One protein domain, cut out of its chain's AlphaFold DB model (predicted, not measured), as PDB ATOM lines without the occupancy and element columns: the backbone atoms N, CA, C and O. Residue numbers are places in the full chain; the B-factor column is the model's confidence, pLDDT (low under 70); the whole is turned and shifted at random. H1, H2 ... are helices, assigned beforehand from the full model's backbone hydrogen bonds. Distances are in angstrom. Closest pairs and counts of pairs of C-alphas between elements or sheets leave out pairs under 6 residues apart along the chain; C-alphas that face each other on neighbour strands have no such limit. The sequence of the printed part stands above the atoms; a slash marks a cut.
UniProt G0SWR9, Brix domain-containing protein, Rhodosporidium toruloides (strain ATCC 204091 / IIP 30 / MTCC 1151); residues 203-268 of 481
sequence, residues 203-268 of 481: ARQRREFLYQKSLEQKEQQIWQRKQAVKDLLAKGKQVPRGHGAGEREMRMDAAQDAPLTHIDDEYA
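What this domain is: This is residues 203 to 268 of the 481 residues of the protein "Brix domain-containing protein" of Rhodosporidium toruloides (strain ATCC 204091 / IIP 30 / MTCC 1151) (UniProt G0SWR9). One long, straight helix, H1, makes the longest axis, and after its last residue the chain folds back through a loop to a short helix, H2, set across the second half of H1; from there a tail, residues 253 to 268, runs back along H1 toward the level of its first half. The first residues of H1, 203 to 208, stick out free. The printed part has 66 residues with two named helices, H1 then H2, and no named strand; the class is all helix. The whole is loose, with a radius of gyration of the C-alphas of 15.1 A, and spans 48 by 19 by 19 A.

Where its parts are: H1 is residues 203 to 234, 46.3 A from first to last C-alpha, beginning at C-alpha 203 (12.710, -38.129, -4.338) and ending at C-alpha 234 (-6.070, 1.475, 10.485). H2 is residues 247 to 252, ending at C-alpha 252 (-0.987, -14.473, 18.320).

How they stand to each other: H1 and H2 are close but not clearly touching, with 1 pair of C-alphas within 8 A. That closest pair is Lys 226 and Met 250, with C-alphas 7.6 A apart. Their lines stand at a steep tilt of 63 degrees, and they run opposite ways. In H2 every O i to N i+4 pair is within hydrogen-bond range; in H1, 27 of 28 are.

The domain as a whole: The two C-alphas farthest apart are those of Ala 203 and Gly 236, 49.8 A, while the C-alphas of Ala 203 and Ala 268 are 18.9 A apart. The printed part has no cut. The link from H1 to H2, 12 residues, is long, and residues 253 to 268 hold no named element. The mean pLDDT of the printed part is 74.8, and residues 241 to 265 are under 70.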
ATOM      1  N   ALA A 203      14.167 -38.102  -4.230       85.62
ATOM      2  CA  ALA A 203      12.710 -38.129  -4.338       85.62
ATOM      3  C   ALA A 203      12.013 -37.622  -3.060       85.62
ATOM      4  O   ALA A 203      10.978 -36.961  -3.146       85.62
ATOM      5  N   ARG A 204      12.581 -37.901  -1.878       89.19
ATOM      6  CA  ARG A 204      12.091 -37.369  -0.601       89.19
ATOM      7  C   ARG A 204      12.306 -35.857  -0.496       89.19
ATOM      8  O   ARG A 204      11.339 -35.152  -0.241       89.19
ATOM      9  N   GLN A 205      13.521 -35.375  -0.763       87.19
ATOM     10  CA  GLN A 205      13.867 -33.947  -0.732       87.19
ATOM     11  C   GLN A 205      12.966 -33.129  -1.663       87.19
ATOM     12  O   GLN A 205      12.449 -32.092  -1.266       87.19
ATOM     13  N   ARG A 206      12.685 -33.635  -2.870       85.44
ATOM     14  CA  ARG A 206      11.744 -32.991  -3.794       85.44
ATOM     15  C   ARG A 206      10.322 -32.906  -3.230       85.44
ATOM     16  O   ARG A 206       9.668 -31.881  -3.385       85.44
ATOM     17  N   ARG A 207       9.814 -33.969  -2.592       88.44
ATOM     18  CA  ARG A 207       8.468 -33.955  -1.982       88.44
ATOM     19  C   ARG A 207       8.390 -32.977  -0.815       88.44
ATOM     20  O   ARG A 207       7.394 -32.275  -0.699       88.44
ATOM     21  N   GLU A 208       9.426 -32.938   0.017       89.19
ATOM     22  CA  GLU A 208       9.550 -31.982   1.121       89.19
ATOM     23  C   GLU A 208       9.560 -30.542   0.585       89.19
ATOM     24  O   GLU A 208       8.771 -29.725   1.051       89.19
ATOM     25  N   PHE A 209      10.344 -30.271  -0.464       85.06
ATOM     26  CA  PHE A 209      10.397 -28.974  -1.144       85.06
ATOM     27  C   PHE A 209       9.030 -28.540  -1.700       85.06
ATOM     28  O   PHE A 209       8.547 -27.449  -1.408       85.06
ATOM     29  N   LEU A 210       8.351 -29.412  -2.455       86.44
ATOM     30  CA  LEU A 210       7.023 -29.106  -3.004       86.44
ATOM     31  C   LEU A 210       5.978 -28.895  -1.900       86.44
ATOM     32  O   LEU A 210       5.106 -28.032  -2.019       86.44
ATOM     33  N   TYR A 211       6.066 -29.663  -0.813       89.06
ATOM     34  CA  TYR A 211       5.187 -29.504   0.336       89.06
ATOM     35  C   TYR A 211       5.408 -28.155   1.032       89.06
ATOM     36  O   TYR A 211       4.431 -27.443   1.268       89.06
ATOM     37  N   GLN A 212       6.663 -27.764   1.274       86.00
ATOM     38  CA  GLN A 212       7.019 -26.455   1.836       86.00
ATOM     39  C   GLN A 212       6.517 -25.305   0.956       86.00
ATOM     40  O   GLN A 212       5.819 -24.426   1.455       86.00
ATOM     41  N   LYS A 213       6.731 -25.381  -0.364       83.06
ATOM     42  CA  LYS A 213       6.204 -24.405  -1.335       83.06
ATOM     43  C   LYS A 213       4.675 -24.288  -1.271       83.06
ATOM     44  O   LYS A 213       4.114 -23.199  -1.381       83.06
ATOM     45  N   SER A 214       3.969 -25.402  -1.052       86.19
ATOM     46  CA  SER A 214       2.506 -25.399  -0.902       86.19
ATOM     47  C   SER A 214       2.022 -24.783   0.419       86.19
ATOM     48  O   SER A 214       0.934 -24.203   0.459       86.19
ATOM     49  N   LEU A 215       2.799 -24.918   1.500       87.69
ATOM     50  CA  LEU A 215       2.505 -24.290   2.791       87.69
ATOM     51  C   LEU A 215       2.739 -22.786   2.715       87.69
ATOM     52  O   LEU A 215       1.862 -22.020   3.104       87.69
ATOM     53  N   GLU A 216       3.843 -22.370   2.106       83.62
ATOM     54  CA  GLU A 216       4.183 -20.965   1.921       83.62
ATOM     55  C   GLU A 216       3.110 -20.222   1.112       83.62
ATOM     56  O   GLU A 216       2.672 -19.143   1.498       83.62
ATOM     57  N   GLN A 217       2.587 -20.811   0.030       83.81
ATOM     58  CA  GLN A 217       1.481 -20.201  -0.719       83.81
ATOM     59  C   GLN A 217       0.237 -19.965   0.153       83.81
ATOM     60  O   GLN A 217      -0.460 -18.960  -0.016       83.81
ATOM     61  N   LYS A 218      -0.052 -20.871   1.094       86.38
ATOM     62  CA  LYS A 218      -1.153 -20.698   2.052       86.38
ATOM     63  C   LYS A 218      -0.823 -19.599   3.060       86.38
ATOM     64  O   LYS A 218      -1.674 -18.752   3.317       86.38
ATOM     65  N   GLU A 219       0.400 -19.576   3.579       85.50
ATOM     66  CA  GLU A 219       0.882 -18.554   4.512       85.50
ATOM     67  C   GLU A 219       0.878 -17.157   3.886       85.50
ATOM     68  O   GLU A 219       0.377 -16.224   4.505       85.50
ATOM     69  N   GLN A 220       1.312 -17.006   2.632       84.62
ATOM     70  CA  GLN A 220       1.245 -15.746   1.890       84.62
ATOM     71  C   GLN A 220      -0.199 -15.261   1.722       84.62
ATOM     72  O   GLN A 220      -0.477 -14.079   1.919       84.62
ATOM     73  N   GLN A 221      -1.142 -16.151   1.394       85.69
ATOM     74  CA  GLN A 221      -2.561 -15.783   1.303       85.69
ATOM     75  C   GLN A 221      -3.122 -15.351   2.660       85.69
ATOM     76  O   GLN A 221      -3.881 -14.383   2.735       85.69
ATOM     77  N   ILE A 222      -2.753 -16.052   3.733       85.69
ATOM     78  CA  ILE A 222      -3.134 -15.694   5.102       85.69
ATOM     79  C   ILE A 222      -2.537 -14.330   5.468       85.69
ATOM     80  O   ILE A 222      -3.259 -13.464   5.961       85.69
ATOM     81  N   TRP A 223      -1.260 -14.102   5.172       84.81
ATOM     82  CA  TRP A 223      -0.559 -12.852   5.444       84.81
ATOM     83  C   TRP A 223      -1.171 -11.673   4.681       84.81
ATOM     84  O   TRP A 223      -1.481 -10.651   5.286       84.81
ATOM     85  N   GLN A 224      -1.463 -11.830   3.386       87.12
ATOM     86  CA  GLN A 224      -2.138 -10.800   2.587       87.12
ATOM     87  C   GLN A 224      -3.521 -10.456   3.150       87.12
ATOM     88  O   GLN A 224      -3.887  -9.283   3.226       87.12
ATOM     89  N   ARG A 225      -4.286 -11.465   3.591       83.81
ATOM     90  CA  ARG A 225      -5.582 -11.245   4.253       83.81
ATOM     91  C   ARG A 225      -5.414 -10.484   5.565       83.81
ATOM     92  O   ARG A 225      -6.139  -9.518   5.788       83.81
ATOM     93  N   LYS A 226      -4.451 -10.873   6.407       83.44
ATOM     94  CA  LYS A 226      -4.146 -10.179   7.670       83.44
ATOM     95  C   LYS A 226      -3.744  -8.727   7.425       83.44
ATOM     96  O   LYS A 226      -4.265  -7.841   8.095       83.44
ATOM     97  N   GLN A 227      -2.888  -8.475   6.437       85.31
ATOM     98  CA  GLN A 227      -2.448  -7.129   6.085       85.31
ATOM     99  C   GLN A 227      -3.610  -6.270   5.575       85.31
ATOM    100  O   GLN A 227      -3.779  -5.141   6.023       85.31
ATOM    101  N   ALA A 228      -4.483  -6.825   4.729       85.38
ATOM    102  CA  ALA A 228      -5.681  -6.127   4.271       85.38
ATOM    103  C   ALA A 228      -6.621  -5.760   5.433       85.38
ATOM    104  O   ALA A 228      -7.167  -4.658   5.461       85.38
ATOM    105  N   VAL A 229      -6.792  -6.648   6.420       84.25
ATOM    106  CA  VAL A 229      -7.581  -6.338   7.622       84.25
ATOM    107  C   VAL A 229      -6.903  -5.271   8.480       84.25
ATOM    108  O   VAL A 229      -7.577  -4.341   8.920       84.25
ATOM    109  N   LYS A 230      -5.582  -5.358   8.676       84.44
ATOM    110  CA  LYS A 230      -4.793  -4.352   9.401       84.44
ATOM    111  C   LYS A 230      -4.937  -2.969   8.760       84.44
ATOM    112  O   LYS A 230      -5.192  -1.997   9.466       84.44
ATOM    113  N   ASP A 231      -4.876  -2.895   7.433       87.31
ATOM    114  CA  ASP A 231      -5.051  -1.656   6.671       87.31
ATOM    115  C   ASP A 231      -6.478  -1.095   6.772       87.31
ATOM    116  O   ASP A 231      -6.664   0.122   6.835       87.31
ATOM    117  N   LEU A 232      -7.500  -1.957   6.776       85.31
ATOM    118  CA  LEU A 232      -8.898  -1.544   6.945       85.31
ATOM    119  C   LEU A 232      -9.163  -1.015   8.353       85.31
ATOM    120  O   LEU A 232      -9.804   0.028   8.494       85.31
ATOM    121  N   LEU A 233      -8.627  -1.697   9.368       84.56
ATOM    122  CA  LEU A 233      -8.735  -1.292  10.764       84.56
ATOM    123  C   LEU A 233      -8.012   0.038  11.004       84.56
ATOM    124  O   LEU A 233      -8.582   0.934  11.619       84.56
ATOM    125  N   ALA A 234      -6.812   0.214  10.436       86.94
ATOM    126  CA  ALA A 234      -6.070   1.475  10.485       86.94
ATOM    127  C   ALA A 234      -6.825   2.633   9.806       86.94
ATOM    128  O   ALA A 234      -6.773   3.768  10.270       86.94
ATOM    129  N   LYS A 235      -7.562   2.352   8.724       89.50
ATOM    130  CA  LYS A 235      -8.419   3.327   8.024       89.50
ATOM    131  C   LYS A 235      -9.798   3.511   8.678       89.50
ATOM    132  O   LYS A 235     -10.600   4.281   8.151       89.50
ATOM    133  N   GLY A 236     -10.105   2.791   9.762       83.88
ATOM    134  CA  GLY A 236     -11.397   2.842  10.456       83.88
ATOM    135  C   GLY A 236     -12.588   2.312   9.644       83.88
ATOM    136  O   GLY A 236     -13.733   2.648   9.942       83.88
ATOM    137  N   LYS A 237     -12.349   1.512   8.594       85.00
ATOM    138  CA  LYS A 237     -13.406   0.932   7.745       85.00
ATOM    139  C   LYS A 237     -13.847  -0.428   8.289       85.00
ATOM    140  O   LYS A 237     -13.033  -1.185   8.810       85.00
ATOM    141  N   GLN A 238     -15.129  -0.765   8.130       78.38
ATOM    142  CA  GLN A 238     -15.647  -2.073   8.545       78.38
ATOM    143  C   GLN A 238     -14.984  -3.210   7.753       78.38
ATOM    144  O   GLN A 238     -14.840  -3.128   6.530       78.38
ATOM    145  N   VAL A 239     -14.603  -4.280   8.452       76.12
ATOM    146  CA  VAL A 239     -14.003  -5.474   7.844       76.12
ATOM    147  C   VAL A 239     -15.099  -6.301   7.151       76.12
ATOM    148  O   VAL A 239     -16.095  -6.638   7.797       76.12
ATOM    149  N   PRO A 240     -14.950  -6.658   5.861       73.69
ATOM    150  CA  PRO A 240     -15.916  -7.503   5.162       73.69
ATOM    151  C   PRO A 240     -16.103  -8.870   5.843       73.69
ATOM    152  O   PRO A 240     -15.139  -9.507   6.281       73.69
ATOM    153  N   ARG A 241     -17.352  -9.357   5.897       66.81
ATOM    154  CA  ARG A 241     -17.677 -10.693   6.430       66.81
ATOM    155  C   ARG A 241     -16.971 -11.775   5.599       66.81
ATOM    156  O   ARG A 241     -17.159 -11.834   4.391       66.81
ATOM    157  N   GLY A 242     -16.165 -12.613   6.257       65.94
ATOM    158  CA  GLY A 242     -15.350 -13.668   5.627       65.94
ATOM    159  C   GLY A 242     -13.838 -13.395   5.588       65.94
ATOM    160  O   GLY A 242     -13.071 -14.303   5.280       65.94
ATOM    161  N   HIS A 243     -13.389 -12.184   5.939       61.72
ATOM    162  CA  HIS A 243     -11.961 -11.847   6.080       61.72
ATOM    163  C   HIS A 243     -11.474 -11.774   7.531       61.72
ATOM    164  O   HIS A 243     -10.281 -11.599   7.768       61.72
ATOM    165  N   GLY A 244     -12.376 -11.929   8.501       56.84
ATOM    166  CA  GLY A 244     -11.998 -12.034   9.904       56.84
ATOM    167  C   GLY A 244     -11.290 -13.359  10.163       56.84
ATOM    168  O   GLY A 244     -11.953 -14.377  10.346       56.84
ATOM    169  N   ALA A 245      -9.956 -13.344  10.194       56.03
ATOM    170  CA  ALA A 245      -9.223 -14.308  11.009       56.03
ATOM    171  C   ALA A 245      -9.771 -14.187  12.440       56.03
ATOM    172  O   ALA A 245     -10.034 -13.069  12.896       56.03
ATOM    173  N   GLY A 246     -10.031 -15.306  13.120       59.72
ATOM    174  CA  GLY A 246     -10.574 -15.250  14.478       59.72
ATOM    175  C   GLY A 246      -9.695 -14.347  15.350       59.72
ATOM    176  O   GLY A 246      -8.475 -14.365  15.197       59.72
ATOM    177  N   GLU A 247     -10.275 -13.559  16.265       55.84
ATOM    178  CA  GLU A 247      -9.526 -12.607  17.119       55.84
ATOM    179  C   GLU A 247      -8.288 -13.233  17.790       55.84
ATOM    180  O   GLU A 247      -7.301 -12.556  18.079       55.84
ATOM    181  N   ARG A 248      -8.333 -14.549  18.016       54.41
ATOM    182  CA  ARG A 248      -7.255 -15.355  18.587       54.41
ATOM    183  C   ARG A 248      -6.039 -15.507  17.660       54.41
ATOM    184  O   ARG A 248      -4.926 -15.441  18.160       54.41
ATOM    185  N   GLU A 249      -6.226 -15.657  16.348       58.84
ATOM    186  CA  GLU A 249      -5.123 -15.707  15.368       58.84
ATOM    187  C   GLU A 249      -4.467 -14.331  15.213       58.84
ATOM    188  O   GLU A 249      -3.247 -14.221  15.236       58.84
ATOM    189  N   MET A 250      -5.258 -13.253  15.158       57.78
ATOM    190  CA  MET A 250      -4.702 -11.894  15.064       57.78
ATOM    191  C   MET A 250      -3.884 -11.498  16.300       57.78
ATOM    192  O   MET A 250      -2.867 -10.823  16.164       57.78
ATOM    193  N   ARG A 251      -4.309 -11.915  17.503       56.97
ATOM    194  CA  ARG A 251      -3.572 -11.650  18.752       56.97
ATOM    195  C   ARG A 251      -2.261 -12.430  18.862       56.97
ATOM    196  O   ARG A 251      -1.329 -11.923  19.473       56.97
ATOM    197  N   MET A 252      -2.192 -13.632  18.292       55.56
ATOM    198  CA  MET A 252      -0.987 -14.473  18.320       55.56
ATOM    199  C   MET A 252       0.064 -14.034  17.282       55.56
ATOM    200  O   MET A 252       1.243 -14.309  17.471       55.56
ATOM    201  N   ASP A 253      -0.343 -13.306  16.235       58.12
ATOM    202  CA  ASP A 253       0.495 -12.981  15.067       58.12
ATOM    203  C   ASP A 253       0.869 -11.490  14.933       58.12
ATOM    204  O   ASP A 253       1.234 -11.020  13.854       58.12
ATOM    205  N   ALA A 254       0.805 -10.714  16.020       55.62
ATOM    206  CA  ALA A 254       1.088  -9.272  16.003       55.62
ATOM    207  C   ALA A 254       2.541  -8.905  15.609       55.62
ATOM    208  O   ALA A 254       2.804  -7.747  15.282       55.62
ATOM    209  N   ALA A 255       3.459  -9.879  15.619       57.62
ATOM    210  CA  ALA A 255       4.888  -9.722  15.338       57.62
ATOM    211  C   ALA A 255       5.368 -10.454  14.063       57.62
ATOM    212  O   ALA A 255       6.558 -10.723  13.934       57.62
ATOM    213  N   GLN A 256       4.474 -10.824  13.134       60.66
ATOM    214  CA  GLN A 256       4.895 -11.466  11.879       60.66
ATOM    215  C   GLN A 256       5.487 -10.445  10.895       60.66
ATOM    216  O   GLN A 256       4.768  -9.597  10.356       60.66
ATOM    217  N   ASP A 257       6.786 -10.577  10.623       62.75
ATOM    218  CA  ASP A 257       7.424 -10.005   9.436       62.75
ATOM    219  C   ASP A 257       6.803 -10.587   8.154       62.75
ATOM    220  O   ASP A 257       6.115 -11.614   8.177       62.75
ATOM    221  N   ALA A 258       7.000  -9.911   7.017       62.53
ATOM    222  CA  ALA A 258       6.556 -10.440   5.731       62.53
ATOM    223  C   ALA A 258       7.133 -11.855   5.531       62.53
ATOM    224  O   ALA A 258       8.334 -12.039   5.755       62.53
ATOM    225  N   PRO A 259       6.319 -12.851   5.123       60.88
ATOM    226  CA  PRO A 259       6.837 -14.179   4.848       60.88
ATOM    227  C   PRO A 259       7.932 -14.047   3.792       60.88
ATOM    228  O   PRO A 259       7.730 -13.396   2.762       60.88
ATOM    229  N   LEU A 260       9.101 -14.624   4.077       57.56
ATOM    230  CA  LEU A 260      10.196 -14.713   3.119       57.56
ATOM    231  C   LEU A 260       9.643 -15.381   1.862       57.56
ATOM    232  O   LEU A 260       9.209 -16.528   1.916       57.56
ATOM    233  N   THR A 261       9.609 -14.653   0.748       55.69
ATOM    234  CA  THR A 261       9.175 -15.226  -0.522       55.69
ATOM    235  C   THR A 261      10.252 -16.188  -0.996       55.69
ATOM    236  O   THR A 261      11.305 -15.756  -1.465       55.69
ATOM    237  N   HIS A 262       9.971 -17.481  -0.900       56.25
ATOM    238  CA  HIS A 262      10.768 -18.621  -1.364       56.25
ATOM    239  C   HIS A 262      10.738 -18.722  -2.896       56.25
ATOM    240  O   HIS A 262      10.644 -19.791  -3.484       56.25
ATOM    241  N   ILE A 263      10.739 -17.585  -3.593       54.31
ATOM    242  CA  ILE A 263      10.717 -17.596  -5.054       54.31
ATOM    243  C   ILE A 263      12.022 -18.192  -5.605       54.31
ATOM    244  O   ILE A 263      11.992 -18.627  -6.745       54.31
ATOM    245  N   ASP A 264      13.081 -18.361  -4.793       58.56
ATOM    246  CA  ASP A 264      14.399 -18.828  -5.247       58.56
ATOM    247  C   ASP A 264      15.166 -19.719  -4.243       58.56
ATOM    248  O   ASP A 264      16.397 -19.689  -4.198       58.56
ATOM    249  N   ASP A 265      14.494 -20.545  -3.436       64.62
ATOM    250  CA  ASP A 265      15.213 -21.484  -2.547       64.62
ATOM    251  C   ASP A 265      15.927 -22.603  -3.313       64.62
ATOM    252  O   ASP A 265      16.831 -23.245  -2.779       64.62
ATOM    253  N   GLU A 266      15.583 -22.809  -4.592       77.06
ATOM    254  CA  GLU A 266      16.376 -23.688  -5.454       77.06
ATOM    255  C   GLU A 266      17.829 -23.204  -5.542       77.06
ATOM    256  O   GLU A 266      18.743 -24.020  -5.607       77.06
ATOM    257  N   TYR A 267      18.032 -21.887  -5.448       81.88
ATOM    258  CA  TYR A 267      19.330 -21.229  -5.471       81.88
ATOM    259  C   TYR A 267      19.759 -20.706  -4.092       81.88
ATOM    260  O   TYR A 267      20.671 -19.890  -4.012       81.88
ATOM    261  N   ALA A 268      19.170 -21.168  -2.984       75.25
ATOM    262  CA  ALA A 268      19.532 -20.679  -1.645       75.25
ATOM    263  C   ALA A 268      21.000 -20.938  -1.264       75.25
ATOM    264  O   ALA A 268      21.568 -20.224  -0.441       75.25
TER     265      ALA A 268